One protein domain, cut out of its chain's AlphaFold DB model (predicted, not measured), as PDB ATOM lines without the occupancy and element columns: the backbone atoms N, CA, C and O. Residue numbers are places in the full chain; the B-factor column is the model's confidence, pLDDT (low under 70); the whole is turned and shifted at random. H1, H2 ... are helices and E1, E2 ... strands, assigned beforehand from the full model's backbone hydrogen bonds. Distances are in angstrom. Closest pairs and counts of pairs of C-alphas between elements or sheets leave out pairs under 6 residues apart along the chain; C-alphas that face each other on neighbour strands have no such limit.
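This is residues 177 to 307 and 428 to 510 of the 548 residues of an uncharacterized protein of Thalassiosira oceanica (UniProt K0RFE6). A twisted parallel sheet of four strands is the middle of three layers, with H1 and H5 over one face and H3 over the other; H6 packs on H1 and H5 away from the sheet. Residues 211 to 270 wind without a named element past the E2 edge, and residues 502 to 508 stick out. The 214 printed residues include six named helices and four named strands, in the order E1 H1 E2 H2 E3 H3 E4 H4 H5 H6; the class is mixed, and the sheet runs E2 E1 E3 E4. The whole is compact, with a radius of gyration of the C-alphas of 17.4 A and spans of 50 by 49 by 31 A.

E1, residues 181 to 186, is parallel to E2, residues 271 to 276, with N 184 and O 273 at 2.8 A. H1, residues 188 to 210, runs along the strands over E1 and E2, at a height over the sheet of 10.1 A. E1, H1 and E2 form a strand-helix-strand unit, parallel neighbour strands with a helix between, its crossover right-handed. H2, residues 284 to 291, only grazes the sheet with residues 288 to 291. E3, residues 298 to 304, is parallel to E1, with N 301 and O 183 at 2.9 A. E2, H2 and E3 form a split unit, with E1 between the strands and a right-handed crossover. H3, residues 428 to 443, has a height over the sheet of 9.5 A on the face opposite H1; its residues 436 to 443 touch H2, closest at the C-alphas of Asp 284 and Leu 440, 5.7 A. E4, residues 448 to 454, is parallel to E3, with N 451 and O 300 at 2.8 A. H4, residues 455 to 460, is on the sheet and only just touches H5, residues 462 to 474, only at the corner, with 3 pairs of C-alphas within 8 A, the closest Phe 458 and Ser 465 at 5.4 A. H5 is on the same face as H1, at a height over the sheet of 9.9 A. H5 and H6, residues 483 to 501, form a helical hairpin, the C-alphas of Gln 463 and Ala 490 closest at 5.3 A. H6 touches H1 at a steep tilt of 39 degrees, opposite ways, the C-alphas of Leu 205 and Ala 489 closest at 7.2 A. In H1 to H6 every O i to N i+4 pair is within hydrogen-bond range.

E1 begins at C-alpha 181 (53.784, 58.294, 107.578). H1 measures 33.8 A from first to last C-alpha, H3 22.4 A and H6 26.6 A, ending at C-alpha 501 (38.756, 55.253, 78.924).

The C-alphas of Thr 233 and Gly 510, the two farthest apart, are 50.8 A apart. Residues 308 to 427 are not printed, with 9.9 A between C-alphas 307 and 428. The link from H1 to E2 is long, 60 residues. The mean pLDDT of the printed part is 86.4; 30 residues are under 70, among them 218 to 228, 240 to 247 and 504 to 510.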
ATOM      1  N   GLU A 177      51.479  49.286 110.856       77.06
ATOM      2  CA  GLU A 177      51.249  50.122 109.676       77.06
ATOM      3  C   GLU A 177      50.839  51.565 110.024       77.06
ATOM      4  O   GLU A 177      51.141  52.495 109.275       77.06
ATOM      5  N   HIS A 178      50.226  51.788 111.190       84.81
ATOM      6  CA  HIS A 178      49.843  53.123 111.656       84.81
ATOM      7  C   HIS A 178      51.022  53.883 112.278       84.81
ATOM      8  O   HIS A 178      50.935  55.090 112.502       84.81
ATOM      9  N   LYS A 179      52.148  53.210 112.541       88.31
ATOM     10  CA  LYS A 179      53.339  53.860 113.093       88.31
ATOM     11  C   LYS A 179      54.137  54.630 112.049       88.31
ATOM     12  O   LYS A 179      55.049  55.352 112.439       88.31
ATOM     13  N   CYS A 180      53.823  54.493 110.759       91.56
ATOM     14  CA  CYS A 180      54.515  55.192 109.678       91.56
ATOM     15  C   CYS A 180      53.697  56.360 109.103       91.56
ATOM     16  O   CYS A 180      52.469  56.411 109.220       91.56
ATOM     17  N   ALA A 181      54.387  57.310 108.475       92.25
ATOM     18  CA  ALA A 181      53.784  58.294 107.578       92.25
ATOM     19  C   ALA A 181      53.867  57.804 106.123       92.25
ATOM     20  O   ALA A 181      54.846  57.168 105.734       92.25
ATOM     21  N   ILE A 182      52.869  58.133 105.302       93.38
ATOM     22  CA  ILE A 182      52.875  57.846 103.861       93.38
ATOM     23  C   ILE A 182      53.045  59.153 103.092       93.38
ATOM     24  O   ILE A 182      52.242  60.072 103.250       93.38
ATOM     25  N   PHE A 183      54.049  59.232 102.222       95.00
ATOM     26  CA  PHE A 183      54.331  60.408 101.403       95.00
ATOM     27  C   PHE A 183      54.297  60.071  99.913       95.00
ATOM     28  O   PHE A 183      55.209  59.455  99.372       95.00
ATOM     29  N   ILE A 184      53.234  60.482  99.229       95.69
ATOM     30  CA  ILE A 184      53.067  60.290  97.789       95.69
ATOM     31  C   ILE A 184      53.575  61.527  97.056       95.69
ATOM     32  O   ILE A 184      53.012  62.614  97.192       95.69
ATOM     33  N   VAL A 185      54.588  61.348  96.218       96.62
ATOM     34  CA  VAL A 185      55.192  62.400  95.401       96.62
ATOM     35  C   VAL A 185      54.929  62.126  93.932       96.62
ATOM     36  O   VAL A 185      55.091  61.002  93.465       96.62
ATOM     37  N   HIS A 186      54.530  63.155  93.191       96.31
ATOM     38  CA  HIS A 186      54.321  63.067  91.750       96.31
ATOM     39  C   HIS A 186      54.719  64.364  91.047       96.31
ATOM     40  O   HIS A 186      54.855  65.411  91.678       96.31
ATOM     41  N   TYR A 187      54.845  64.285  89.726       95.00
ATOM     42  CA  TYR A 187      55.154  65.409  88.845       95.00
ATOM     43  C   TYR A 187      54.104  65.460  87.745       95.00
ATOM     44  O   TYR A 187      53.606  64.408  87.325       95.00
ATOM     45  N   HIS A 188      53.800  66.663  87.257       87.94
ATOM     46  CA  HIS A 188      52.839  66.892  86.183       87.94
ATOM     47  C   HIS A 188      51.381  66.467  86.510       87.94
ATOM     48  O   HIS A 188      51.082  65.650  87.387       87.94
ATOM     49  N   LYS A 189      50.418  67.006  85.751       83.44
ATOM     50  CA  LYS A 189      48.969  66.847  85.995       83.44
ATOM     51  C   LYS A 189      48.474  65.398  86.009       83.44
ATOM     52  O   LYS A 189      47.555  65.051  86.750       83.44
ATOM     53  N   THR A 190      49.052  64.529  85.184       82.38
ATOM     54  CA  THR A 190      48.658  63.111  85.155       82.38
ATOM     55  C   THR A 190      48.922  62.451  86.511       82.38
ATOM     56  O   THR A 190      48.086  61.684  86.991       82.38
ATOM     57  N   GLY A 191      50.050  62.778  87.154       85.62
ATOM     58  CA  GLY A 191      50.400  62.260  88.475       85.62
ATOM     59  C   GLY A 191      49.446  62.761  89.558       85.62
ATOM     60  O   GLY A 191      49.101  62.017  90.477       85.62
ATOM     61  N   TYR A 192      48.936  63.986  89.404       87.00
ATOM     62  CA  TYR A 192      47.952  64.576  90.311       87.00
ATOM     63  C   TYR A 192      46.639  63.791  90.342       87.00
ATOM     64  O   TYR A 192      46.116  63.492  91.415       87.00
ATOM     65  N   VAL A 193      46.104  63.409  89.178       87.00
ATOM     66  CA  VAL A 193      44.865  62.614  89.120       87.00
ATOM     67  C   VAL A 193      45.080  61.248  89.771       87.00
ATOM     68  O   VAL A 193      44.284  60.839  90.617       87.00
ATOM     69  N   LEU A 194      46.176  60.575  89.422       89.19
ATOM     70  CA  LEU A 194      46.470  59.232  89.907       89.19
ATOM     71  C   LEU A 194      46.701  59.186  91.424       89.19
ATOM     72  O   LEU A 194      46.054  58.414  92.128       89.19
ATOM     73  N   SER A 195      47.587  60.034  91.944       90.81
ATOM     74  CA  SER A 195      47.917  60.070  93.377       90.81
ATOM     75  C   SER A 195      46.689  60.336  94.254       90.81
ATOM     76  O   SER A 195      46.552  59.757  95.334       90.81
ATOM     77  N   ARG A 196      45.739  61.148  93.771       86.12
ATOM     78  CA  ARG A 196      44.453  61.382  94.445       86.12
ATOM     79  C   ARG A 196      43.543  60.162  94.416       86.12
ATOM     80  O   ARG A 196      42.888  59.877  95.418       86.12
ATOM     81  N   GLU A 197      43.463  59.450  93.296       88.88
ATOM     82  CA  GLU A 197      42.696  58.202  93.225       88.88
ATOM     83  C   GLU A 197      43.271  57.149  94.181       88.88
ATOM     84  O   GLU A 197      42.517  56.573  94.963       88.88
ATOM     85  N   LEU A 198      44.595  56.984  94.208       91.94
ATOM     86  CA  LEU A 198      45.279  56.056  95.111       91.94
ATOM     87  C   LEU A 198      45.094  56.422  96.588       91.94
ATOM     88  O   LEU A 198      44.730  55.562  97.386       91.94
ATOM     89  N   LYS A 199      45.222  57.705  96.953       89.19
ATOM     90  CA  LYS A 199      44.894  58.189  98.307       89.19
ATOM     91  C   LYS A 199      43.471  57.803  98.719       89.19
ATOM     92  O   LYS A 199      43.237  57.379  99.849       89.19
ATOM     93  N   ASN A 200      42.504  57.960  97.816       86.75
ATOM     94  CA  ASN A 200      41.120  57.588  98.102       86.75
ATOM     95  C   ASN A 200      40.944  56.082  98.270       86.75
ATOM     96  O   ASN A 200      40.140  55.673  99.103       86.75
ATOM     97  N   LEU A 201      41.675  55.282  97.496       91.06
ATOM     98  CA  LEU A 201      41.646  53.832  97.610       91.06
ATOM     99  C   LEU A 201      42.192  53.351  98.952       91.06
ATOM    100  O   LEU A 201      41.516  52.550  99.579       91.06
ATOM    101  N   VAL A 202      43.322  53.894  99.429       91.75
ATOM    102  CA  VAL A 202      43.859  53.597 100.776       91.75
ATOM    103  C   VAL A 202      42.781  53.806 101.836       91.75
ATOM    104  O   VAL A 202      42.506  52.914 102.629       91.75
ATOM    105  N   ARG A 203      42.102  54.959 101.793       86.12
ATOM    106  CA  ARG A 203      41.039  55.281 102.751       86.12
ATOM    107  C   ARG A 203      39.858  54.315 102.664       86.12
ATOM    108  O   ARG A 203      39.347  53.893 103.690       86.12
ATOM    109  N   VAL A 204      39.388  54.014 101.451       86.31
ATOM    110  CA  VAL A 204      38.263  53.085 101.262       86.31
ATOM    111  C   VAL A 204      38.628  51.701 101.790       86.31
ATOM    112  O   VAL A 204      37.814  51.101 102.479       86.31
ATOM    113  N   LEU A 205      39.850  51.239 101.524       90.19
ATOM    114  CA  LEU A 205      40.329  49.936 101.970       90.19
ATOM    115  C   LEU A 205      40.403  49.844 103.499       90.19
ATOM    116  O   LEU A 205      39.911  48.877 104.071       90.19
ATOM    117  N   GLU A 206      40.938  50.875 104.155       88.75
ATOM    118  CA  GLU A 206      40.957  50.993 105.619       88.75
ATOM    119  C   GLU A 206      39.547  50.974 106.218       88.75
ATOM    120  O   GLU A 206      39.277  50.261 107.185       88.75
ATOM    121  N   SER A 207      38.615  51.726 105.626       84.00
ATOM    122  CA  SER A 207      37.224  51.740 106.081       84.00
ATOM    123  C   SER A 207      36.536  50.386 105.891       84.00
ATOM    124  O   SER A 207      35.830  49.935 106.789       84.00
ATOM    125  N   GLU A 208      36.745  49.713 104.760       87.69
ATOM    126  CA  GLU A 208      36.179  48.383 104.505       87.69
ATOM    127  C   GLU A 208      36.770  47.319 105.442       87.69
ATOM    128  O   GLU A 208      36.032  46.479 105.955       87.69
ATOM    129  N   ALA A 209      38.072  47.383 105.732       89.44
ATOM    130  CA  ALA A 209      38.728  46.477 106.673       89.44
ATOM    131  C   ALA A 209      38.253  46.682 108.121       89.44
ATOM    132  O   ALA A 209      38.143  45.722 108.885       89.44
ATOM    133  N   ALA A 210      37.961  47.925 108.512       85.00
ATOM    134  CA  ALA A 210      37.462  48.240 109.847       85.00
ATOM    135  C   ALA A 210      35.972  47.885 110.046       85.00
ATOM    136  O   ALA A 210      35.578  47.597 111.178       85.00
ATOM    137  N   TYR A 211      35.168  47.874 108.973       85.94
ATOM    138  CA  TYR A 211      33.714  47.648 109.006       85.94
ATOM    139  C   TYR A 211      33.276  46.635 107.933       85.94
ATOM    140  O   TYR A 211      32.625  47.005 106.948       85.94
ATOM    141  N   PRO A 212      33.614  45.343 108.092       85.06
ATOM    142  CA  PRO A 212      33.297  44.317 107.096       85.06
ATOM    143  C   PRO A 212      31.784  44.109 106.903       85.06
ATOM    144  O   PRO A 212      31.338  43.700 105.836       85.06
ATOM    145  N   ASP A 213      30.963  44.437 107.901       85.19
ATOM    146  CA  ASP A 213      29.496  44.397 107.841       85.19
ATOM    147  C   ASP A 213      28.883  45.510 106.964       85.19
ATOM    148  O   ASP A 213      27.697  45.466 106.606       85.19
ATOM    149  N   MET A 214      29.690  46.505 106.588       76.06
ATOM    150  CA  MET A 214      29.320  47.584 105.673       76.06
ATOM    151  C   MET A 214      29.775  47.341 104.228       76.06
ATOM    152  O   MET A 214      29.593  48.218 103.378       76.06
ATOM    153  N   GLU A 215      30.299  46.153 103.917       71.19
ATOM    154  CA  GLU A 215      30.745  45.803 102.569       71.19
ATOM    155  C   GLU A 215      29.657  46.080 101.508       71.19
ATOM    156  O   GLU A 215      28.485  45.723 101.644       71.19
ATOM    157  N   GLY A 216      30.037  46.776 100.431       67.44
ATOM    158  CA  GLY A 216      29.149  47.086  99.304       67.44
ATOM    159  C   GLY A 216      28.141  48.218  99.546       67.44
ATOM    160  O   GLY A 216      27.594  48.761  98.577       67.44
ATOM    161  N   LYS A 217      27.932  48.662 100.793       70.19
ATOM    162  CA  LYS A 217      27.223  49.918 101.064       70.19
ATOM    163  C   LYS A 217      28.181  51.044 100.711       70.19
ATOM    164  O   LYS A 217      29.193  51.245 101.372       70.19
ATOM    165  N   ARG A 218      27.906  51.767  99.620       58.50
ATOM    166  CA  ARG A 218      28.795  52.851  99.190       58.50
ATOM    167  C   ARG A 218      28.996  53.834 100.349       58.50
ATOM    168  O   ARG A 218      28.103  54.624 100.651       58.50
ATOM    169  N   PHE A 219      30.224  53.899 100.856       63.16
ATOM    170  CA  PHE A 219      30.720  54.986 101.709       63.16
ATOM    171  C   PHE A 219      30.549  56.382 101.071       63.16
ATOM    172  O   PHE A 219      30.754  57.395 101.731       63.16
ATOM    173  N   SER A 220      30.110  56.467  99.806       54.38
ATOM    174  CA  SER A 220      29.789  57.714  99.103       54.38
ATOM    175  C   SER A 220      28.708  58.572  99.776       54.38
ATOM    176  O   SER A 220      28.519  59.707  99.352       54.38
ATOM    177  N   GLY A 221      27.981  58.053 100.773       52.78
ATOM    178  CA  GLY A 221      26.978  58.803 101.537       52.78
ATOM    179  C   GLY A 221      27.466  59.403 102.861       52.78
ATOM    180  O   GLY A 221      26.816  60.307 103.386       52.78
ATOM    181  N   PHE A 222      28.600  58.957 103.406       54.31
ATOM    182  CA  PHE A 222      29.023  59.380 104.739       54.31
ATOM    183  C   PHE A 222      29.798  60.700 104.668       54.31
ATOM    184  O   PHE A 222      31.015  60.740 104.499       54.31
ATOM    185  N   LYS A 223      29.073  61.809 104.871       56.88
ATOM    186  CA  LYS A 223      29.654  63.113 105.253       56.88
ATOM    187  C   LYS A 223      30.413  63.058 106.597       56.88
ATOM    188  O   LYS A 223      31.072  64.032 106.943       56.88
ATOM    189  N   HIS A 224      30.336  61.930 107.302       52.66
ATOM    190  CA  HIS A 224      30.804  61.701 108.668       52.66
ATOM    191  C   HIS A 224      32.319  61.489 108.829       52.66
ATOM    192  O   HIS A 224      32.807  61.519 109.942       52.66
ATOM    193  N   PHE A 225      33.098  61.335 107.751       57.59
ATOM    194  CA  PHE A 225      34.544  61.052 107.864       57.59
ATOM    195  C   PHE A 225      35.448  62.228 107.469       57.59
ATOM    196  O   PHE A 225      36.593  62.028 107.058       57.59
ATOM    197  N   GLN A 226      34.957  63.471 107.535       59.09
ATOM    198  CA  GLN A 226      35.773  64.644 107.172       59.09
ATOM    199  C   GLN A 226      36.963  64.876 108.116       59.09
ATOM    200  O   GLN A 226      37.928  65.517 107.714       59.09
ATOM    201  N   SER A 227      36.906  64.352 109.339       64.06
ATOM    202  CA  SER A 227      37.925  64.512 110.385       64.06
ATOM    203  C   SER A 227      38.748  63.243 110.637       64.06
ATOM    204  O   SER A 227      39.406  63.163 111.672       64.06
ATOM    205  N   GLY A 228      38.600  62.225 109.772       68.31
ATOM    206  CA  GLY A 228      39.135  60.874 109.975       68.31
ATOM    207  C   GLY A 228      38.679  60.208 111.265       68.31
ATOM    208  O   GLY A 228      39.231  59.179 111.633       68.31
ATOM    209  N   LEU A 229      37.685  60.775 111.944       73.31
ATOM    210  CA  LEU A 229      36.987  60.176 113.063       73.31
ATOM    211  C   LEU A 229      35.684  59.587 112.537       73.31
ATOM    212  O   LEU A 229      35.013  60.187 111.700       73.31
ATOM    213  N   ASP A 230      35.353  58.402 113.012       73.19
ATOM    214  CA  ASP A 230      34.008  57.869 112.934       73.19
ATOM    215  C   ASP A 230      33.129  58.621 113.940       73.19
ATOM    216  O   ASP A 230      33.375  58.564 115.143       73.19
ATOM    217  N   ASP A 231      32.116  59.333 113.450       78.44
ATOM    218  CA  ASP A 231      31.188  60.090 114.292       78.44
ATOM    219  C   ASP A 231      30.370  59.192 115.243       78.44
ATOM    220  O   ASP A 231      29.940  59.660 116.299       78.44
ATOM    221  N   GLU A 232      30.146  57.918 114.900       79.25
ATOM    222  CA  GLU A 232      29.378  56.982 115.730       79.25
ATOM    223  C   GLU A 232      30.243  56.355 116.824       79.25
ATOM    224  O   GLU A 232      29.834  56.282 117.984       79.25
ATOM    225  N   THR A 233      31.443  55.894 116.463       80.12
ATOM    226  CA  THR A 233      32.314  55.161 117.396       80.12
ATOM    227  C   THR A 233      33.378  56.032 118.060       80.12
ATOM    228  O   THR A 233      34.027  55.583 119.004       80.12
ATOM    229  N   GLY A 234      33.602  57.250 117.565       78.00
ATOM    230  CA  GLY A 234      34.701  58.126 117.971       78.00
ATOM    231  C   GLY A 234      36.089  57.626 117.553       78.00
ATOM    232  O   GLY A 234      37.090  58.273 117.863       78.00
ATOM    233  N   LYS A 235      36.185  56.481 116.861       75.25
ATOM    234  CA  LYS A 235      37.465  55.889 116.459       75.25
ATOM    235  C   LYS A 235      38.075  56.666 115.305       75.25
ATOM    236  O   LYS A 235      37.394  57.009 114.343       75.25
ATOM    237  N   ARG A 236      39.384  56.904 115.377       71.06
ATOM    238  CA  ARG A 236      40.137  57.520 114.284       71.06
ATOM    239  C   ARG A 236      40.629  56.447 113.321       71.06
ATOM    240  O   ARG A 236      41.250  55.479 113.754       71.06
ATOM    241  N   PHE A 237      40.380  56.636 112.033       73.12
ATOM    242  CA  PHE A 237      41.008  55.841 110.986       73.12
ATOM    243  C   PHE A 237      42.458  56.275 110.823       73.12
ATOM    244  O   PHE A 237      42.787  57.459 110.960       73.12
ATOM    245  N   ALA A 238      43.324  55.321 110.503       70.38
ATOM    246  CA  ALA A 238      44.647  55.672 110.033       70.38
ATOM    247  C   ALA A 238      44.587  56.348 108.668       70.38
ATOM    248  O   ALA A 238      43.600  56.268 107.932       70.38
ATOM    249  N   PHE A 239      45.673  57.049 108.360       74.31
ATOM    250  CA  PHE A 239      45.817  57.877 107.171       74.31
ATOM    251  C   PHE A 239      44.768  58.997 107.118       74.31
ATOM    252  O   PHE A 239      44.297  59.384 106.043       74.31
ATOM    253  N   ASP A 240      44.436  59.542 108.299       63.62
ATOM    254  CA  ASP A 240      43.633  60.754 108.420       63.62
ATOM    255  C   ASP A 240      44.313  61.911 107.667       63.62
ATOM    256  O   ASP A 240      45.539  61.997 107.536       63.62
ATOM    257  N   GLN A 241      43.495  62.770 107.074       59.66
ATOM    258  CA  GLN A 241      43.920  63.688 106.032       59.66
ATOM    259  C   GLN A 241      44.681  64.878 106.617       59.66
ATOM    260  O   GLN A 241      44.108  65.711 107.317       59.66
ATOM    261  N   TYR A 242      45.936  65.046 106.202       49.31
ATOM    262  CA  TYR A 242      46.551  66.369 106.134       49.31
ATOM    263  C   TYR A 242      46.425  66.909 104.701       49.31
ATOM    264  O   TYR A 242      46.853  66.273 103.735       49.31
ATOM    265  N   GLY A 243      45.764  68.064 104.566       45.03
ATOM    266  CA  GLY A 243      45.414  68.693 103.287       45.03
ATOM    267  C   GLY A 243      44.007  68.326 102.793       45.03
ATOM    268  O   GLY A 243      43.644  67.152 102.713       45.03
ATOM    269  N   ASN A 244      43.203  69.342 102.448       47.06
ATOM    270  CA  ASN A 244      41.876  69.141 101.855       47.06
ATOM    271  C   ASN A 244      41.983  68.303 100.571       47.06
ATOM    272  O   ASN A 244      42.961  68.405  99.836       47.06
ATOM    273  N   TRP A 245      40.916  67.574 100.237       45.53
ATOM    274  CA  TRP A 245      40.783  66.732  99.037       45.53
ATOM    275  C   TRP A 245      41.325  67.302  97.697       45.53
ATOM    276  O   TRP A 245      41.753  66.487  96.875       45.53
ATOM    277  N   PRO A 246      41.334  68.633  97.427       53.28
ATOM    278  CA  PRO A 246      41.932  69.204  96.218       53.28
ATOM    279  C   PRO A 246      43.385  69.702  96.357       53.28
ATOM    280  O   PRO A 246      43.937  70.156  95.356       53.28
ATOM    281  N   ARG A 247      44.007  69.670  97.545       60.59
ATOM    282  CA  ARG A 247      45.274  70.368  97.828       60.59
ATOM    283  C   ARG A 247      46.419  69.407  98.131       60.59
ATOM    284  O   ARG A 247      46.229  68.402  98.815       60.59
ATOM    285  N   SER A 248      47.604  69.768  97.652       75.69
ATOM    286  CA  SER A 248      48.867  69.193  98.109       75.69
ATOM    287  C   SER A 248      49.025  69.376  99.621       75.69
ATOM    288  O   SER A 248      48.477  70.318 100.203       75.69
ATOM    289  N   ALA A 249      49.753  68.454 100.249       81.44
ATOM    290  CA  ALA A 249      50.092  68.481 101.669       81.44
ATOM    291  C   ALA A 249      50.731  69.815 102.071       81.44
ATOM    292  O   ALA A 249      50.368  70.410 103.086       81.44
ATOM    293  N   PHE A 250      51.629  70.300 101.218       87.25
ATOM    294  CA  PHE A 250      52.327  71.568 101.338       87.25
ATOM    295  C   PHE A 250      52.047  72.416 100.094       87.25
ATOM    296  O   PHE A 250      51.497  71.942  99.095       87.25
ATOM    297  N   GLN A 251      52.425  73.693 100.131       87.62
ATOM    298  CA  GLN A 251      52.365  74.522  98.929       87.62
ATOM    299  C   GLN A 251      53.245  73.892  97.838       87.62
ATOM    300  O   GLN A 251      54.397  73.546  98.086       87.62
ATOM    301  N   THR A 252      52.675  73.683  96.652       88.69
ATOM    302  CA  THR A 252      53.379  73.088  95.510       88.69
ATOM    303  C   THR A 252      54.548  73.959  95.108       88.69
ATOM    304  O   THR A 252      54.417  75.180  95.153       88.69
ATOM    305  N   ARG A 253      55.672  73.344  94.707       91.75
ATOM    306  CA  ARG A 253      56.825  74.070  94.153       91.75
ATOM    307  C   ARG A 253      57.188  75.287  95.022       91.75
ATOM    308  O   ARG A 253      57.244  76.402  94.530       91.75
ATOM    309  N   ASN A 254      57.237  75.125  96.339       93.06
ATOM    310  CA  ASN A 254      57.627  76.211  97.228       93.06
ATOM    311  C   ASN A 254      58.444  75.657  98.387       93.06
ATOM    312  O   ASN A 254      58.182  74.547  98.856       93.06
ATOM    313  N   HIS A 255      59.383  76.455  98.880       94.56
ATOM    314  CA  HIS A 255      60.232  76.142 100.016       94.56
ATOM    315  C   HIS A 255      60.449  77.374 100.900       94.56
ATOM    316  O   HIS A 255      60.312  78.516 100.468       94.56
ATOM    317  N   ARG A 256      60.807  77.134 102.161       94.31
ATOM    318  CA  ARG A 256      61.308  78.174 103.063       94.31
ATOM    319  C   ARG A 256      62.753  78.474 102.716       94.31
ATOM    320  O   ARG A 256      63.561  77.548 102.660       94.31
ATOM    321  N   LYS A 257      63.089  79.753 102.580       93.31
ATOM    322  CA  LYS A 257      64.458  80.203 102.305       93.31
ATOM    323  C   LYS A 257      65.449  79.754 103.383       93.31
ATOM    324  O   LYS A 257      66.601  79.469 103.085       93.31
ATOM    325  N   GLU A 258      65.000  79.676 104.632       94.38
ATOM    326  CA  GLU A 258      65.847  79.337 105.776       94.38
ATOM    327  C   GLU A 258      66.160  77.844 105.832       94.38
ATOM    328  O   GLU A 258      67.262  77.461 106.211       94.38
ATOM    329  N   THR A 259      65.188  76.999 105.477       94.75
ATOM    330  CA  THR A 259      65.316  75.547 105.645       94.75
ATOM    331  C   THR A 259      65.516  74.808 104.338       94.75
ATOM    332  O   THR A 259      65.813  73.625 104.393       94.75
ATOM    333  N   ASN A 260      65.306  75.439 103.176       95.94
ATOM    334  CA  ASN A 260      65.344  74.780 101.866       95.94
ATOM    335  C   ASN A 260      64.397  73.559 101.770       95.94
ATOM    336  O   ASN A 260      64.642  72.609 101.029       95.94
ATOM    337  N   LEU A 261      63.306  73.586 102.543       95.50
ATOM    338  CA  LEU A 261      62.272  72.546 102.605       95.50
ATOM    339  C   LEU A 261      60.902  73.165 102.343       95.50
ATOM    340  O   LEU A 261      60.737  74.362 102.610       95.50
ATOM    341  N   PRO A 262      59.895  72.372 101.933       94.44
ATOM    342  CA  PRO A 262      58.530  72.855 101.809       94.44
ATOM    343  C   PRO A 262      58.008  73.555 103.073       94.44
ATOM    344  O   PRO A 262      58.418  73.282 104.206       94.44
ATOM    345  N   ASN A 263      57.073  74.483 102.882       89.44
ATOM    346  CA  ASN A 263      56.416  75.162 103.995       89.44
ATOM    347  C   ASN A 263      55.660  74.152 104.865       89.44
ATOM    348  O   ASN A 263      54.769  73.472 104.364       89.44
ATOM    349  N   ARG A 264      55.973  74.131 106.172       87.19
ATOM    350  CA  ARG A 264      55.410  73.176 107.147       87.19
ATOM    351  C   ARG A 264      55.670  71.727 106.740       87.19
ATOM    352  O   ARG A 264      54.749  70.931 106.667       87.19
ATOM    353  N   PHE A 265      56.912  71.418 106.389       89.62
ATOM    354  CA  PHE A 265      57.318  70.059 106.067       89.62
ATOM    355  C   PHE A 265      57.450  69.232 107.350       89.62
ATOM    356  O   PHE A 265      58.553  69.005 107.815       89.62
ATOM    357  N   ASP A 266      56.334  68.847 107.962       88.38
ATOM    358  CA  ASP A 266      56.285  67.996 109.149       88.38
ATOM    359  C   ASP A 266      55.335  66.816 108.920       88.38
ATOM    360  O   ASP A 266      54.143  66.977 108.641       88.38
ATOM    361  N   MET A 267      55.878  65.598 108.998       88.06
ATOM    362  CA  MET A 267      55.112  64.372 108.769       88.06
ATOM    363  C   MET A 267      54.793  63.680 110.084       88.06
ATOM    364  O   MET A 267      55.693  63.366 110.855       88.06
ATOM    365  N   SER A 268      53.507  63.433 110.324       86.06
ATOM    366  CA  SER A 268      52.988  62.734 111.498       86.06
ATOM    367  C   SER A 268      52.709  61.258 111.181       86.06
ATOM    368  O   SER A 268      52.267  60.953 110.068       86.06
ATOM    369  N   PRO A 269      52.892  60.339 112.148       86.75
ATOM    370  CA  PRO A 269      52.454  58.951 112.001       86.75
ATOM    371  C   PRO A 269      50.962  58.837 111.660       86.75
ATOM    372  O   PRO A 269      50.166  59.744 111.938       86.75
ATOM    373  N   ALA A 270      50.589  57.714 111.042       85.44
ATOM    374  CA  ALA A 270      49.231  57.412 110.591       85.44
ATOM    375  C   ALA A 270      48.626  58.509 109.696       85.44
ATOM    376  O   ALA A 270      47.415  58.732 109.726       85.44
ATOM    377  N   SER A 271      49.449  59.219 108.920       86.31
ATOM    378  CA  SER A 271      49.010  60.303 108.035       86.31
ATOM    379  C   SER A 271      49.477  60.054 106.604       86.31
ATOM    380  O   SER A 271      50.562  59.516 106.378       86.31
ATOM    381  N   LEU A 272      48.647  60.443 105.630       89.69
ATOM    382  CA  LEU A 272      48.947  60.309 104.204       89.69
ATOM    383  C   LEU A 272      49.016  61.681 103.532       89.69
ATOM    384  O   LEU A 272      48.018  62.397 103.385       89.69
ATOM    385  N   TYR A 273      50.216  62.000 103.066       90.88
ATOM    386  CA  TYR A 273      50.592  63.237 102.406       90.88
ATOM    387  C   TYR A 273      50.676  63.006 100.896       90.88
ATOM    388  O   TYR A 273      51.288  62.044 100.445       90.88
ATOM    389  N   VAL A 274      50.068  63.885 100.099       92.44
ATOM    390  CA  VAL A 274      50.211  63.886  98.634       92.44
ATOM    391  C   VAL A 274      50.822  65.209  98.233       92.44
ATOM    392  O   VAL A 274      50.301  66.254  98.616       92.44
ATOM    393  N   GLN A 275      51.896  65.179  97.461       93.50
ATOM    394  CA  GLN A 275      52.628  66.374  97.095       93.50
ATOM    395  C   GLN A 275      53.011  66.364  95.621       93.50
ATOM    396  O   GLN A 275      53.648  65.438  95.121       93.50
ATOM    397  N   GLU A 276      52.628  67.438  94.943       93.38
ATOM    398  CA  GLU A 276      53.051  67.721  93.579       93.38
ATOM    399  C   GLU A 276      54.384  68.473  93.603       93.38
ATOM    400  O   GLU A 276      54.502  69.502  94.283       93.38
ATOM    401  N   SER A 277      55.367  67.941  92.875       94.69
ATOM    402  CA  SER A 277      56.663  68.559  92.578       94.69
ATOM    403  C   SER A 277      57.279  69.315  93.773       94.69
ATOM    404  O   SER A 277      57.411  70.540  93.712       94.69
ATOM    405  N   PRO A 278      57.606  68.634  94.891       95.69
ATOM    406  CA  PRO A 278      58.142  69.303  96.071       95.69
ATOM    407  C   PRO A 278      59.556  69.846  95.852       95.69
ATOM    408  O   PRO A 278      60.389  69.185  95.231       95.69
ATOM    409  N   ASP A 279      59.818  71.011  96.446       96.25
ATOM    410  CA  ASP A 279      61.132  71.659  96.523       96.25
ATOM    411  C   ASP A 279      61.907  71.132  97.748       96.25
ATOM    412  O   ASP A 279      61.909  71.747  98.815       96.25
ATOM    413  N   ILE A 280      62.522  69.950  97.622       96.88
ATOM    414  CA  ILE A 280      63.341  69.330  98.682       96.88
ATOM    415  C   ILE A 280      64.816  69.644  98.412       96.88
ATOM    416  O   ILE A 280      65.549  68.849  97.819       96.88
ATOM    417  N   PHE A 281      65.240  70.846  98.791       96.62
ATOM    418  CA  PHE A 281      66.583  71.358  98.495       96.62
ATOM    419  C   PHE A 281      67.568  71.173  99.654       96.62
ATOM    420  O   PHE A 281      68.777  71.177  99.424       96.62
ATOM    421  N   ALA A 282      67.070  70.979 100.877       96.69
ATOM    422  CA  ALA A 282      67.883  70.741 102.065       96.69
ATOM    423  C   ALA A 282      68.674  69.427 101.999       96.69
ATOM    424  O   ALA A 282      68.328  68.522 101.237       96.69
ATOM    425  N   ASP A 283      69.731  69.329 102.806       96.00
ATOM    426  CA  ASP A 283      70.495  68.092 102.950       96.00
ATOM    427  C   ASP A 283      69.689  66.966 103.615       96.00
ATOM    428  O   ASP A 283      68.646  67.183 104.237       96.00
ATOM    429  N   ASP A 284      70.195  65.742 103.476       95.50
ATOM    430  CA  ASP A 284      69.509  64.536 103.928       95.50
ATOM    431  C   ASP A 284      69.256  64.555 105.445       95.50
ATOM    432  O   ASP A 284      68.223  64.067 105.893       95.50
ATOM    433  N   SER A 285      70.135  65.178 106.241       95.12
ATOM    434  CA  SER A 285      69.965  65.262 107.700       95.12
ATOM    435  C   SER A 285      68.803  66.185 108.067       95.12
ATOM    436  O   SER A 285      67.946  65.808 108.866       95.12
ATOM    437  N   ALA A 286      68.727  67.360 107.438       94.69
ATOM    438  CA  ALA A 286      67.635  68.308 107.631       94.69
ATOM    439  C   ALA A 286      66.289  67.735 107.154       94.69
ATOM    440  O   ALA A 286      65.262  67.925 107.807       94.69
ATOM    441  N   VAL A 287      66.277  67.006 106.034       95.00
ATOM    442  CA  VAL A 287      65.071  66.316 105.552       95.00
ATOM    443  C   VAL A 287      64.636  65.235 106.546       95.00
ATOM    444  O   VAL A 287      63.458  65.186 106.903       95.00
ATOM    445  N   LEU A 288      65.568  64.404 107.031       94.50
ATOM    446  CA  LEU A 288      65.278  63.351 108.007       94.50
ATOM    447  C   LEU A 288      64.732  63.916 109.316       94.50
ATOM    448  O   LEU A 288      63.736  63.398 109.804       94.50
ATOM    449  N   GLU A 289      65.304  64.993 109.858       91.50
ATOM    450  CA  GLU A 289      64.800  65.640 111.081       91.50
ATOM    451  C   GLU A 289      63.315  66.026 110.961       91.50
ATOM    452  O   GLU A 289      62.549  65.908 111.916       91.50
ATOM    453  N   ASN A 290      62.888  66.419 109.758       87.56
ATOM    454  CA  ASN A 290      61.528  66.863 109.474       87.56
ATOM    455  C   ASN A 290      60.570  65.718 109.055       87.56
ATOM    456  O   ASN A 290      59.352  65.840 109.206       87.56
ATOM    457  N   MET A 291      61.095  64.588 108.564       88.75
ATOM    458  CA  MET A 291      60.318  63.366 108.288       88.75
ATOM    459  C   MET A 291      60.187  62.442 109.517       88.75
ATOM    460  O   MET A 291      59.246  61.657 109.610       88.75
ATOM    461  N   ASN A 292      61.121  62.514 110.472       67.69
ATOM    462  CA  ASN A 292      61.330  61.505 111.517       67.69
ATOM    463  C   ASN A 292      60.610  61.802 112.848       67.69
ATOM    464  O   ASN A 292      61.222  61.750 113.914       67.69
ATOM    465  N   THR A 293      59.302  62.082 112.820       62.59
ATOM    466  CA  THR A 293      58.498  62.125 114.067       62.59
ATOM    467  C   THR A 293      57.710  60.839 114.334       62.59
ATOM    468  O   THR A 293      57.089  60.694 115.387       62.59
ATOM    469  N   ALA A 294      57.745  59.884 113.404       68.69
ATOM    470  CA  ALA A 294      56.986  58.644 113.471       68.69
ATOM    471  C   ALA A 294      57.872  57.456 113.883       68.69
ATOM    472  O   ALA A 294      58.934  57.231 113.304       68.69
ATOM    473  N   GLU A 295      57.423  56.659 114.858       83.19
ATOM    474  CA  GLU A 295      58.158  55.482 115.349       83.19
ATOM    475  C   GLU A 295      58.473  54.485 114.219       83.19
ATOM    476  O   GLU A 295      59.590  53.970 114.142       83.19
ATOM    477  N   GLY A 296      57.526  54.283 113.299       88.00
ATOM    478  CA  GLY A 296      57.632  53.394 112.139       88.00
ATOM    479  C   GLY A 296      58.211  54.045 110.880       88.00
ATOM    480  O   GLY A 296      58.166  53.435 109.817       88.00
ATOM    481  N   GLY A 297      58.733  55.273 110.969       93.50
ATOM    482  CA  GLY A 297      59.377  55.952 109.844       93.50
ATOM    483  C   GLY A 297      58.410  56.500 108.784       93.50
ATOM    484  O   GLY A 297      57.256  56.822 109.069       93.50
ATOM    485  N   THR A 298      58.897  56.650 107.552       95.12
ATOM    486  CA  THR A 298      58.160  57.194 106.405       95.12
ATOM    487  C   THR A 298      58.281  56.273 105.194       95.12
ATOM    488  O   THR A 298      59.378  55.901 104.778       95.12
ATOM    489  N   LYS A 299      57.140  55.957 104.579       96.12
ATOM    490  CA  LYS A 299      57.060  55.275 103.285       96.12
ATOM    491  C   LYS A 299      56.775  56.296 102.188       96.12
ATOM    492  O   LYS A 299      55.754  56.981 102.218       96.12
ATOM    493  N   ILE A 300      57.660  56.394 101.207       97.25
ATOM    494  CA  ILE A 300      57.578  57.329 100.088       97.25
ATOM    495  C   ILE A 300      57.137  56.567  98.840       97.25
ATOM    496  O   ILE A 300      57.808  55.634  98.412       97.25
ATOM    497  N   ILE A 301      56.028  56.976  98.229       97.62
ATOM    498  CA  ILE A 301      55.614  56.497  96.907       97.62
ATOM    499  C   ILE A 301      55.972  57.583  95.905       97.62
ATOM    500  O   ILE A 301      55.400  58.673  95.929       97.62
ATOM    501  N   HIS A 302      56.920  57.297  95.024       97.88
ATOM    502  CA  HIS A 302      57.486  58.274  94.106       97.88
ATOM    503  C   HIS A 302      57.082  57.957  92.669       97.88
ATOM    504  O   HIS A 302      57.655  57.091  92.013       97.88
ATOM    505  N   PHE A 303      56.083  58.677  92.165       97.44
ATOM    506  CA  PHE A 303      55.673  58.576  90.771       97.44
ATOM    507  C   PHE A 303      56.649  59.333  89.879       97.44
ATOM    508  O   PHE A 303      56.769  60.555  89.980       97.44
ATOM    509  N   VAL A 304      57.301  58.605  88.978       97.38
ATOM    510  CA  VAL A 304      58.231  59.146  87.982       97.38
ATOM    511  C   VAL A 304      57.712  58.894  86.574       97.38
ATOM    512  O   VAL A 304      56.887  58.010  86.324       97.38
ATOM    513  N   ARG A 305      58.191  59.688  85.619       96.00
ATOM    514  CA  ARG A 305      57.840  59.542  84.208       96.00
ATOM    515  C   ARG A 305      59.085  59.689  83.354       96.00
ATOM    516  O   ARG A 305      59.973  60.469  83.675       96.00
ATOM    517  N   ASN A 306      59.108  58.983  82.226       97.38
ATOM    518  CA  ASN A 306      60.089  59.229  81.181       97.38
ATOM    519  C   ASN A 306      60.077  60.729  80.800       97.38
ATOM    520  O   ASN A 306      59.012  61.236  80.422       97.38
ATOM    521  N   PRO A 307      61.203  61.455  80.917       97.94
ATOM    522  CA  PRO A 307      61.209  62.911  80.793       97.94
ATOM    523  C   PRO A 307      60.826  63.378  79.384       97.94
ATOM    524  O   PRO A 307      60.086  64.349  79.254       97.94
ATOM    525  N   LEU A 428      63.724  69.054  86.525       97.31
ATOM    526  CA  LEU A 428      64.806  69.196  87.501       97.31
ATOM    527  C   LEU A 428      64.370  68.756  88.899       97.31
ATOM    528  O   LEU A 428      65.142  68.096  89.592       97.31
ATOM    529  N   ARG A 429      63.133  69.060  89.310       97.75
ATOM    530  CA  ARG A 429      62.592  68.591  90.596       97.75
ATOM    531  C   ARG A 429      62.539  67.072  90.673       97.75
ATOM    532  O   ARG A 429      62.916  66.511  91.696       97.75
ATOM    533  N   MET A 430      62.105  66.407  89.604       98.25
ATOM    534  CA  MET A 430      62.091  64.948  89.543       98.25
ATOM    535  C   MET A 430      63.506  64.381  89.673       98.25
ATOM    536  O   MET A 430      63.719  63.519  90.521       98.25
ATOM    537  N   ALA A 431      64.476  64.912  88.920       98.06
ATOM    538  CA  ALA A 431      65.881  64.512  89.025       98.06
ATOM    539  C   ALA A 431      66.440  64.707  90.449       98.06
ATOM    540  O   ALA A 431      67.008  63.781  91.023       98.06
ATOM    541  N   ASN A 432      66.227  65.885  91.049       98.06
ATOM    542  CA  ASN A 432      66.651  66.185  92.418       98.06
ATOM    543  C   ASN A 432      66.058  65.200  93.425       98.06
ATOM    544  O   ASN A 432      66.771  64.652  94.260       98.06
ATOM    545  N   ASN A 433      64.750  64.970  93.348       98.31
ATOM    546  CA  ASN A 433      64.044  64.172  94.339       98.31
ATOM    547  C   ASN A 433      64.387  62.680  94.234       98.31
ATOM    548  O   ASN A 433      64.414  62.022  95.265       98.31
ATOM    549  N   ILE A 434      64.726  62.164  93.040       98.44
ATOM    550  CA  ILE A 434      65.307  60.816  92.894       98.44
ATOM    551  C   ILE A 434      66.580  60.702  93.743       98.44
ATOM    552  O   ILE A 434      66.667  59.842  94.618       98.44
ATOM    553  N   VAL A 435      67.532  61.618  93.535       98.06
ATOM    554  CA  VAL A 435      68.819  61.616  94.248       98.06
ATOM    555  C   VAL A 435      68.623  61.803  95.754       98.06
ATOM    556  O   VAL A 435      69.261  61.118  96.551       98.06
ATOM    557  N   ARG A 436      67.720  62.708  96.156       97.50
ATOM    558  CA  ARG A 436      67.399  62.939  97.570       97.50
ATOM    559  C   ARG A 436      66.827  61.692  98.224       97.50
ATOM    560  O   ARG A 436      67.317  61.301  99.273       97.50
ATOM    561  N   PHE A 437      65.835  61.045  97.622       97.94
ATOM    562  CA  PHE A 437      65.226  59.856  98.221       97.94
ATOM    563  C   PHE A 437      66.207  58.688  98.325       97.94
ATOM    564  O   PHE A 437      66.216  58.011  99.349       97.94
ATOM    565  N   GLU A 438      67.096  58.511  97.347       97.50
ATOM    566  CA  GLU A 438      68.195  57.545  97.452       97.50
ATOM    567  C   GLU A 438      69.137  57.870  98.628       97.50
ATOM    568  O   GLU A 438      69.507  56.986  99.403       97.50
ATOM    569  N   GLY A 439      69.484  59.149  98.805       96.50
ATOM    570  CA  GLY A 439      70.255  59.637  99.952       96.50
ATOM    571  C   GLY A 439      69.589  59.329 101.294       96.50
ATOM    572  O   GLY A 439      70.228  58.756 102.179       96.50
ATOM    573  N   LEU A 440      68.285  59.596 101.414       96.56
ATOM    574  CA  LEU A 440      67.504  59.313 102.623       96.56
ATOM    575  C   LEU A 440      67.454  57.821 102.961       96.56
ATOM    576  O   LEU A 440      67.629  57.462 104.123       96.56
ATOM    577  N   VAL A 441      67.255  56.954 101.961       96.94
ATOM    578  CA  VAL A 441      67.263  55.494 102.160       96.94
ATOM    579  C   VAL A 441      68.627  55.032 102.669       96.94
ATOM    580  O   VAL A 441      68.690  54.236 103.600       96.94
ATOM    581  N   ARG A 442      69.732  55.557 102.125       96.44
ATOM    582  CA  ARG A 442      71.078  55.228 102.631       96.44
ATOM    583  C   ARG A 442      71.319  55.736 104.049       96.44
ATOM    584  O   ARG A 442      71.959  55.047 104.837       96.44
ATOM    585  N   ALA A 443      70.856  56.944 104.355       96.25
ATOM    586  CA  ALA A 443      71.073  57.577 105.649       96.25
ATOM    587  C   ALA A 443      70.226  56.942 106.767       96.25
ATOM    588  O   ALA A 443      70.659  56.925 107.920       96.25
ATOM    589  N   ALA A 444      69.042  56.412 106.443       96.19
ATOM    590  CA  ALA A 444      68.128  55.816 107.412       96.19
ATOM    591  C   ALA A 444      67.319  54.635 106.819       96.19
ATOM    592  O   ALA A 444      66.094  54.735 106.697       96.19
ATOM    593  N   PRO A 445      67.964  53.498 106.485       95.94
ATOM    594  CA  PRO A 445      67.330  52.383 105.760       95.94
ATOM    595  C   PRO A 445      66.179  51.712 106.523       95.94
ATOM    596  O   PRO A 445      65.238  51.216 105.910       95.94
ATOM    597  N   ASP A 446      66.219  51.746 107.857       94.31
ATOM    598  CA  ASP A 446      65.166  51.190 108.720       94.31
ATOM    599  C   ASP A 446      64.000  52.166 108.962       94.31
ATOM    600  O   ASP A 446      63.041  51.837 109.659       94.31
ATOM    601  N   LYS A 447      64.108  53.408 108.468       94.62
ATOM    602  CA  LYS A 447      63.113  54.472 108.684       94.62
ATOM    603  C   LYS A 447      62.542  55.028 107.395       94.62
ATOM    604  O   LYS A 447      61.434  55.551 107.430       94.62
ATOM    605  N   ILE A 448      63.271  54.967 106.289       96.38
ATOM    606  CA  ILE A 448      62.830  55.494 105.004       96.38
ATOM    607  C   ILE A 448      62.734  54.347 104.014       96.38
ATOM    608  O   ILE A 448      63.731  53.724 103.656       96.38
ATOM    609  N   HIS A 449      61.522  54.118 103.528       96.31
ATOM    610  CA  HIS A 449      61.253  53.156 102.470       96.31
ATOM    611  C   HIS A 449      60.734  53.909 101.257       96.31
ATOM    612  O   HIS A 449      59.846  54.747 101.394       96.31
ATOM    613  N   VAL A 450      61.260  53.621 100.072       97.62
ATOM    614  CA  VAL A 450      60.862  54.297  98.834       97.62
ATOM    615  C   VAL A 450      60.378  53.252  97.843       97.62
ATOM    616  O   VAL A 450      61.076  52.278  97.582       97.62
ATOM    617  N   LYS A 451      59.192  53.467  97.275       97.81
ATOM    618  CA  LYS A 451      58.685  52.735  96.114       97.81
ATOM    619  C   LYS A 451      58.582  53.701  94.946       97.81
ATOM    620  O   LYS A 451      57.683  54.544  94.903       97.81
ATOM    621  N   THR A 452      59.496  53.566  93.995       97.81
ATOM    622  CA  THR A 452      59.432  54.299  92.731       97.81
ATOM    623  C   THR A 452      58.473  53.587  91.785       97.81
ATOM    624  O   THR A 452      58.535  52.371  91.624       97.81
ATOM    625  N   VAL A 453      57.566  54.337  91.159       96.19
ATOM    626  CA  VAL A 453      56.582  53.792  90.217       96.19
ATOM    627  C   VAL A 453      56.626  54.588  88.924       96.19
ATOM    628  O   VAL A 453      56.385  55.799  88.915       96.19
ATOM    629  N   ALA A 454      56.893  53.907  87.810       95.94
ATOM    630  CA  ALA A 454      56.773  54.515  86.498       95.94
ATOM    631  C   ALA A 454      55.293  54.712  86.170       95.94
ATOM    632  O   ALA A 454      54.494  53.777  86.177       95.94
ATOM    633  N   MET A 455      54.919  55.937  85.814       93.12
ATOM    634  CA  MET A 455      53.544  56.230  85.413       93.12
ATOM    635  C   MET A 455      53.086  55.432  84.184       93.12
ATOM    636  O   MET A 455      51.903  55.129  84.065       93.12
ATOM    637  N   GLY A 456      54.007  55.117  83.267       90.12
ATOM    638  CA  GLY A 456      53.713  54.286  82.097       90.12
ATOM    639  C   GLY A 456      53.304  52.869  82.493       90.12
ATOM    640  O   GLY A 456      52.283  52.381  82.013       90.12
ATOM    641  N   ASP A 457      54.038  52.263  83.427       90.06
ATOM    642  CA  ASP A 457      53.779  50.905  83.914       90.06
ATOM    643  C   ASP A 457      52.462  50.839  84.685       90.06
ATOM    644  O   ASP A 457      51.663  49.932  84.463       90.06
ATOM    645  N   PHE A 458      52.170  51.868  85.490       90.69
ATOM    646  CA  PHE A 458      50.884  51.973  86.178       90.69
ATOM    647  C   PHE A 458      49.699  51.959  85.201       90.69
ATOM    648  O   PHE A 458      48.670  51.332  85.451       90.69
ATOM    649  N   ILE A 459      49.820  52.666  84.075       87.75
ATOM    650  CA  ILE A 459      48.777  52.692  83.042       87.75
ATOM    651  C   ILE A 459      48.736  51.362  82.272       87.75
ATOM    652  O   ILE A 459      47.657  50.922  81.886       87.75
ATOM    653  N   GLY A 460      49.891  50.726  82.045       90.12
ATOM    654  CA  GLY A 460      50.002  49.471  81.301       90.12
ATOM    655  C   GLY A 460      49.454  48.249  82.044       90.12
ATOM    656  O   GLY A 460      48.806  47.409  81.424       90.12
ATOM    657  N   ASP A 461      49.672  48.167  83.357       94.56
ATOM    658  CA  ASP A 461      49.169  47.099  84.230       94.56
ATOM    659  C   ASP A 461      48.618  47.697  85.531       94.56
ATOM    660  O   ASP A 461      49.212  47.633  86.613       94.56
ATOM    661  N   THR A 462      47.459  48.347  85.405       93.19
ATOM    662  CA  THR A 462      46.821  49.068  86.511       93.19
ATOM    663  C   THR A 462      46.437  48.157  87.668       93.19
ATOM    664  O   THR A 462      46.519  48.591  88.813       93.19
ATOM    665  N   GLN A 463      46.026  46.909  87.411       95.94
ATOM    666  CA  GLN A 463      45.636  46.011  88.497       95.94
ATOM    667  C   GLN A 463      46.839  45.688  89.378       95.94
ATOM    668  O   GLN A 463      46.809  45.965  90.577       95.94
ATOM    669  N   ARG A 464      47.905  45.161  88.767       96.25
ATOM    670  CA  ARG A 464      49.112  44.763  89.486       96.25
ATOM    671  C   ARG A 464      49.764  45.948  90.185       96.25
ATOM    672  O   ARG A 464      50.140  45.845  91.340       96.25
ATOM    673  N   SER A 465      49.817  47.101  89.521       95.62
ATOM    674  CA  SER A 465      50.413  48.305  90.108       95.62
ATOM    675  C   SER A 465      49.656  48.814  91.339       95.62
ATOM    676  O   SER A 465      50.263  49.403  92.230       95.62
ATOM    677  N   ILE A 466      48.332  48.611  91.403       96.12
ATOM    678  CA  ILE A 466      47.532  48.942  92.589       96.12
ATOM    679  C   ILE A 466      47.747  47.910  93.702       96.12
ATOM    680  O   ILE A 466      47.833  48.305  94.862       96.12
ATOM    681  N   GLU A 467      47.833  46.622  93.365       96.31
ATOM    682  CA  GLU A 467      48.146  45.557  94.330       96.31
ATOM    683  C   GLU A 467      49.522  45.806  94.976       96.31
ATOM    684  O   GLU A 467      49.586  46.000  96.189       96.31
ATOM    685  N   ASP A 468      50.572  45.998  94.169       96.38
ATOM    686  CA  ASP A 468      51.928  46.328  94.635       96.38
ATOM    687  C   ASP A 468      51.954  47.611  95.496       96.38
ATOM    688  O   ASP A 468      52.708  47.727  96.466       96.38
ATOM    689  N   PHE A 469      51.135  48.610  95.144       96.38
ATOM    690  CA  PHE A 469      50.985  49.840  95.925       96.38
ATOM    691  C   PHE A 469      50.369  49.572  97.305       96.38
ATOM    692  O   PHE A 469      50.827  50.139  98.301       96.38
ATOM    693  N   PHE A 470      49.348  48.715  97.387       96.56
ATOM    694  CA  PHE A 470      48.750  48.337  98.664       96.56
ATOM    695  C   PHE A 470      49.697  47.502  99.519       96.56
ATOM    696  O   PHE A 470      49.778  47.752 100.721       96.56
ATOM    697  N   ASP A 471      50.445  46.577  98.922       96.50
ATOM    698  CA  ASP A 471      51.441  45.778  99.640       96.50
ATOM    699  C   ASP A 471      52.536  46.663 100.231       96.50
ATOM    700  O   ASP A 471      52.899  46.515 101.400       96.50
ATOM    701  N   PHE A 472      52.984  47.677  99.490       96.56
ATOM    702  CA  PHE A 472      53.941  48.645 100.015       96.56
ATOM    703  C   PHE A 472      53.387  49.436 101.214       96.56
ATOM    704  O   PHE A 472      54.081  49.607 102.220       96.56
ATOM    705  N   ILE A 473      52.136  49.908 101.149       94.69
ATOM    706  CA  ILE A 473      51.531  50.713 102.225       94.69
ATOM    707  C   ILE A 473      51.216  49.866 103.457       94.69
ATOM    708  O   ILE A 473      51.656  50.214 104.556       94.69
ATOM    709  N   PHE A 474      50.492  48.764 103.289       94.19
ATOM    710  CA  PHE A 474      49.923  47.997 104.398       94.19
ATOM    711  C   PHE A 474      50.787  46.811 104.834       94.19
ATOM    712  O   PHE A 474      50.589  46.303 105.937       94.19
ATOM    713  N   GLY A 475      51.755  46.401 104.011       92.88
ATOM    714  CA  GLY A 475      52.510  45.161 104.173       92.88
ATOM    715  C   GLY A 475      51.802  43.963 103.531       92.88
ATOM    716  O   GLY A 475      50.574  43.945 103.395       92.88
ATOM    717  N   GLU A 476      52.579  42.950 103.149       89.56
ATOM    718  CA  GLU A 476      52.067  41.690 102.588       89.56
ATOM    719  C   GLU A 476      51.260  40.917 103.648       89.56
ATOM    720  O   GLU A 476      50.098  40.592 103.432       89.56
ATOM    721  N   ASP A 477      51.803  40.767 104.860       86.31
ATOM    722  CA  ASP A 477      51.201  39.971 105.944       86.31
ATOM    723  C   ASP A 477      50.156  40.726 106.795       86.31
ATOM    724  O   ASP A 477      49.959  40.436 107.985       86.31
ATOM    725  N   ASN A 478      49.482  41.728 106.224       88.50
ATOM    726  CA  ASN A 478      48.508  42.514 106.975       88.50
ATOM    727  C   ASN A 478      47.249  41.684 107.289       88.50
ATOM    728  O   ASN A 478      46.454  41.338 106.416       88.50
ATOM    729  N   LYS A 479      47.031  41.396 108.577       89.56
ATOM    730  CA  LYS A 479      45.892  40.586 109.041       89.56
ATOM    731  C   LYS A 479      44.539  41.283 108.889       89.56
ATOM    732  O   LYS A 479      43.515  40.605 108.868       89.56
ATOM    733  N   HIS A 480      44.521  42.613 108.840       89.31
ATOM    734  CA  HIS A 480      43.301  43.413 108.749       89.31
ATOM    735  C   HIS A 480      42.942  43.715 107.293       89.31
ATOM    736  O   HIS A 480      41.795  43.552 106.884       89.31
ATOM    737  N   ILE A 481      43.938  44.098 106.499       92.50
ATOM    738  CA  ILE A 481      43.814  44.377 105.073       92.50
ATOM    739  C   ILE A 481      44.356  43.173 104.306       92.50
ATOM    740  O   ILE A 481      45.495  43.145 103.854       92.50
ATOM    741  N   THR A 482      43.506  42.156 104.190       94.62
ATOM    742  CA  THR A 482      43.841  40.895 103.509       94.62
ATOM    743  C   THR A 482      44.095  41.085 102.009       94.62
ATOM    744  O   THR A 482      43.514  41.978 101.383       94.62
ATOM    745  N   ASP A 483      44.862  40.183 101.397       95.75
ATOM    746  CA  ASP A 483      45.139  40.201  99.949       95.75
ATOM    747  C   ASP A 483      43.873  40.120  99.091       95.75
ATOM    748  O   ASP A 483      43.767  40.771  98.053       95.75
ATOM    749  N   GLU A 484      42.860  39.385  99.557       95.50
ATOM    750  CA  GLU A 484      41.560  39.300  98.888       95.50
ATOM    751  C   GLU A 484      40.880  40.678  98.810       95.50
ATOM    752  O   GLU A 484      40.245  41.014  97.806       95.50
ATOM    753  N   LEU A 485      41.027  41.500  99.856       94.69
ATOM    754  CA  LEU A 485      40.485  42.856  99.902       94.69
ATOM    755  C   LEU A 485      41.277  43.793  98.978       94.69
ATOM    756  O   LEU A 485      40.671  44.498  98.165       94.69
ATOM    757  N   LYS A 486      42.617  43.744  99.029       96.06
ATOM    758  CA  LYS A 486      43.510  44.511  98.137       96.06
ATOM    759  C   LYS A 486      43.195  44.232  96.664       96.06
ATOM    760  O   LYS A 486      42.913  45.156  95.895       96.06
ATOM    761  N   LYS A 487      43.136  42.951  96.287       97.00
ATOM    762  CA  LYS A 487      42.831  42.483  94.927       97.00
ATOM    763  C   LYS A 487      41.446  42.915  94.458       97.00
ATOM    764  O   LYS A 487      41.274  43.392  93.336       97.00
ATOM    765  N   ARG A 488      40.431  42.800  95.319       95.25
ATOM    766  CA  ARG A 488      39.065  43.250  95.010       95.25
ATOM    767  C   ARG A 488      39.015  44.753  94.741       95.25
ATOM    768  O   ARG A 488      38.390  45.175  93.762       95.25
ATOM    769  N   ALA A 489      39.685  45.554  95.568       93.94
ATOM    770  CA  ALA A 489      39.777  46.998  95.384       93.94
ATOM    771  C   ALA A 489      40.524  47.367  94.090       93.94
ATOM    772  O   ALA A 489      40.044  48.224  93.340       93.94
ATOM    773  N   ALA A 490      41.621  46.669  93.775       95.81
ATOM    774  CA  ALA A 490      42.362  46.834  92.525       95.81
ATOM    775  C   ALA A 490      41.485  46.548  91.294       95.81
ATOM    776  O   ALA A 490      41.322  47.415  90.432       95.81
ATOM    777  N   ILE A 491      40.808  45.393  91.251       96.06
ATOM    778  CA  ILE A 491      39.877  45.020  90.167       96.06
ATOM    779  C   ILE A 491      38.752  46.055  90.017       96.06
ATOM    780  O   ILE A 491      38.365  46.425  88.906       96.06
ATOM    781  N   SER A 492      38.199  46.533  91.135       92.88
ATOM    782  CA  SER A 492      37.156  47.563  91.134       92.88
ATOM    783  C   SER A 492      37.649  48.872  90.511       92.88
ATOM    784  O   SER A 492      36.926  49.497  89.728       92.88
ATOM    785  N   GLN A 493      38.886  49.278  90.808       92.38
ATOM    786  CA  GLN A 493      39.476  50.475  90.220       92.38
ATOM    787  C   GLN A 493      39.757  50.310  88.724       92.38
ATOM    788  O   GLN A 493      39.420  51.210  87.955       92.38
ATOM    789  N   VAL A 494      40.286  49.162  88.295       93.25
ATOM    790  CA  VAL A 494      40.535  48.859  86.873       93.25
ATOM    791  C   VAL A 494      39.250  48.996  86.063       93.25
ATOM    792  O   VAL A 494      39.207  49.756  85.100       93.25
ATOM    793  N   LYS A 495      38.146  48.397  86.530       93.88
ATOM    794  CA  LYS A 495      36.830  48.523  85.879       93.88
ATOM    795  C   LYS A 495      36.364  49.977  85.755       93.88
ATOM    796  O   LYS A 495      35.724  50.352  84.770       93.88
ATOM    797  N   LYS A 496      36.653  50.827  86.751       90.25
ATOM    798  CA  LYS A 496      36.351  52.270  86.671       90.25
ATOM    799  C   LYS A 496      37.221  52.955  85.622       90.25
ATOM    800  O   LYS A 496      36.702  53.795  84.886       90.25
ATOM    801  N   TYR A 497      38.505  52.614  85.560       86.88
ATOM    802  CA  TYR A 497      39.450  53.181  84.604       86.88
ATOM    803  C   TYR A 497      39.095  52.798  83.162       86.88
ATOM    804  O   TYR A 497      38.977  53.675  82.308       86.88
ATOM    805  N   GLU A 498      38.795  51.524  82.903       88.12
ATOM    806  CA  GLU A 498      38.316  51.032  81.603       88.12
ATOM    807  C   GLU A 498      37.043  51.766  81.169       88.12
ATOM    808  O   GLU A 498      36.955  52.282  80.056       88.12
ATOM    809  N   LYS A 499      36.074  51.918  82.081       89.12
ATOM    810  CA  LYS A 499      34.829  52.644  81.801       89.12
ATOM    811  C   LYS A 499      35.056  54.127  81.488       89.12
ATOM    812  O   LYS A 499      34.315  54.682  80.678       89.12
ATOM    813  N   LYS A 500      36.024  54.783  82.139       85.56
ATOM    814  CA  LYS A 500      36.409  56.170  81.822       85.56
ATOM    815  C   LYS A 500      37.085  56.244  80.455       85.56
ATOM    816  O   LYS A 500      36.732  57.108  79.661       85.56
ATOM    817  N   THR A 501      37.987  55.308  80.173       81.25
ATOM    818  CA  THR A 501      38.756  55.253  78.924       81.25
ATOM    819  C   THR A 501      37.846  55.040  77.717       81.25
ATOM    820  O   THR A 501      37.973  55.757  76.735       81.25
ATOM    821  N   LEU A 502      36.847  54.154  77.823       80.81
ATOM    822  CA  LEU A 502      35.841  53.931  76.772       80.81
ATOM    823  C   LEU A 502      34.979  55.164  76.462       80.81
ATOM    824  O   LEU A 502      34.344  55.219  75.414       80.81
ATOM    825  N   LYS A 503      34.906  56.127  77.386       81.31
ATOM    826  CA  LYS A 503      34.101  57.344  77.239       81.31
ATOM    827  C   LYS A 503      34.922  58.576  76.887       81.31
ATOM    828  O   LYS A 503      34.348  59.562  76.441       81.31
ATOM    829  N   SER A 504      36.227  58.565  77.147       69.69
ATOM    830  CA  SER A 504      37.057  59.742  76.935       69.69
ATOM    831  C   SER A 504      37.702  59.698  75.556       69.69
ATOM    832  O   SER A 504      38.613  58.907  75.328       69.69
ATOM    833  N   ASN A 505      37.323  60.631  74.686       64.50
ATOM    834  CA  ASN A 505      38.135  61.015  73.531       64.50
ATOM    835  C   ASN A 505      39.322  61.858  74.026       64.50
ATOM    836  O   ASN A 505      39.388  63.064  73.795       64.50
ATOM    837  N   HIS A 506      40.210  61.263  74.827       64.25
ATOM    838  CA  HIS A 506      41.313  62.012  75.417       64.25
ATOM    839  C   HIS A 506      42.277  62.442  74.305       64.25
ATOM    840  O   HIS A 506      42.782  61.601  73.564       64.25
ATOM    841  N   VAL A 507      42.572  63.743  74.235       56.09
ATOM    842  CA  VAL A 507      43.385  64.403  73.189       56.09
ATOM    843  C   VAL A 507      44.739  63.715  72.945       56.09
ATOM    844  O   VAL A 507      45.324  63.812  71.873       56.09
ATOM    845  N   THR A 508      45.255  62.971  73.924       58.41
ATOM    846  CA  THR A 508      46.545  62.282  73.806       58.41
ATOM    847  C   THR A 508      46.488  60.915  73.114       58.41
ATOM    848  O   THR A 508      47.556  60.428  72.728       58.41
ATOM    849  N   GLN A 509      45.310  60.308  72.923       65.31
ATOM    850  CA  GLN A 509      45.119  59.023  72.224       65.31
ATOM    851  C   GLN A 509      45.050  59.210  70.700       65.31
ATOM    852  O   GLN A 509      44.141  58.728  70.030       65.31
ATOM    853  N   GLY A 510      46.015  59.964  70.174       63.06
ATOM    854  CA  GLY A 510      46.063  60.391  68.781       63.06
ATOM    855  C   GLY A 510      46.080  59.248  67.760       63.06
ATOM    856  O   GLY A 510      46.409  58.097  68.072       63.06
TER     857      GLY A 510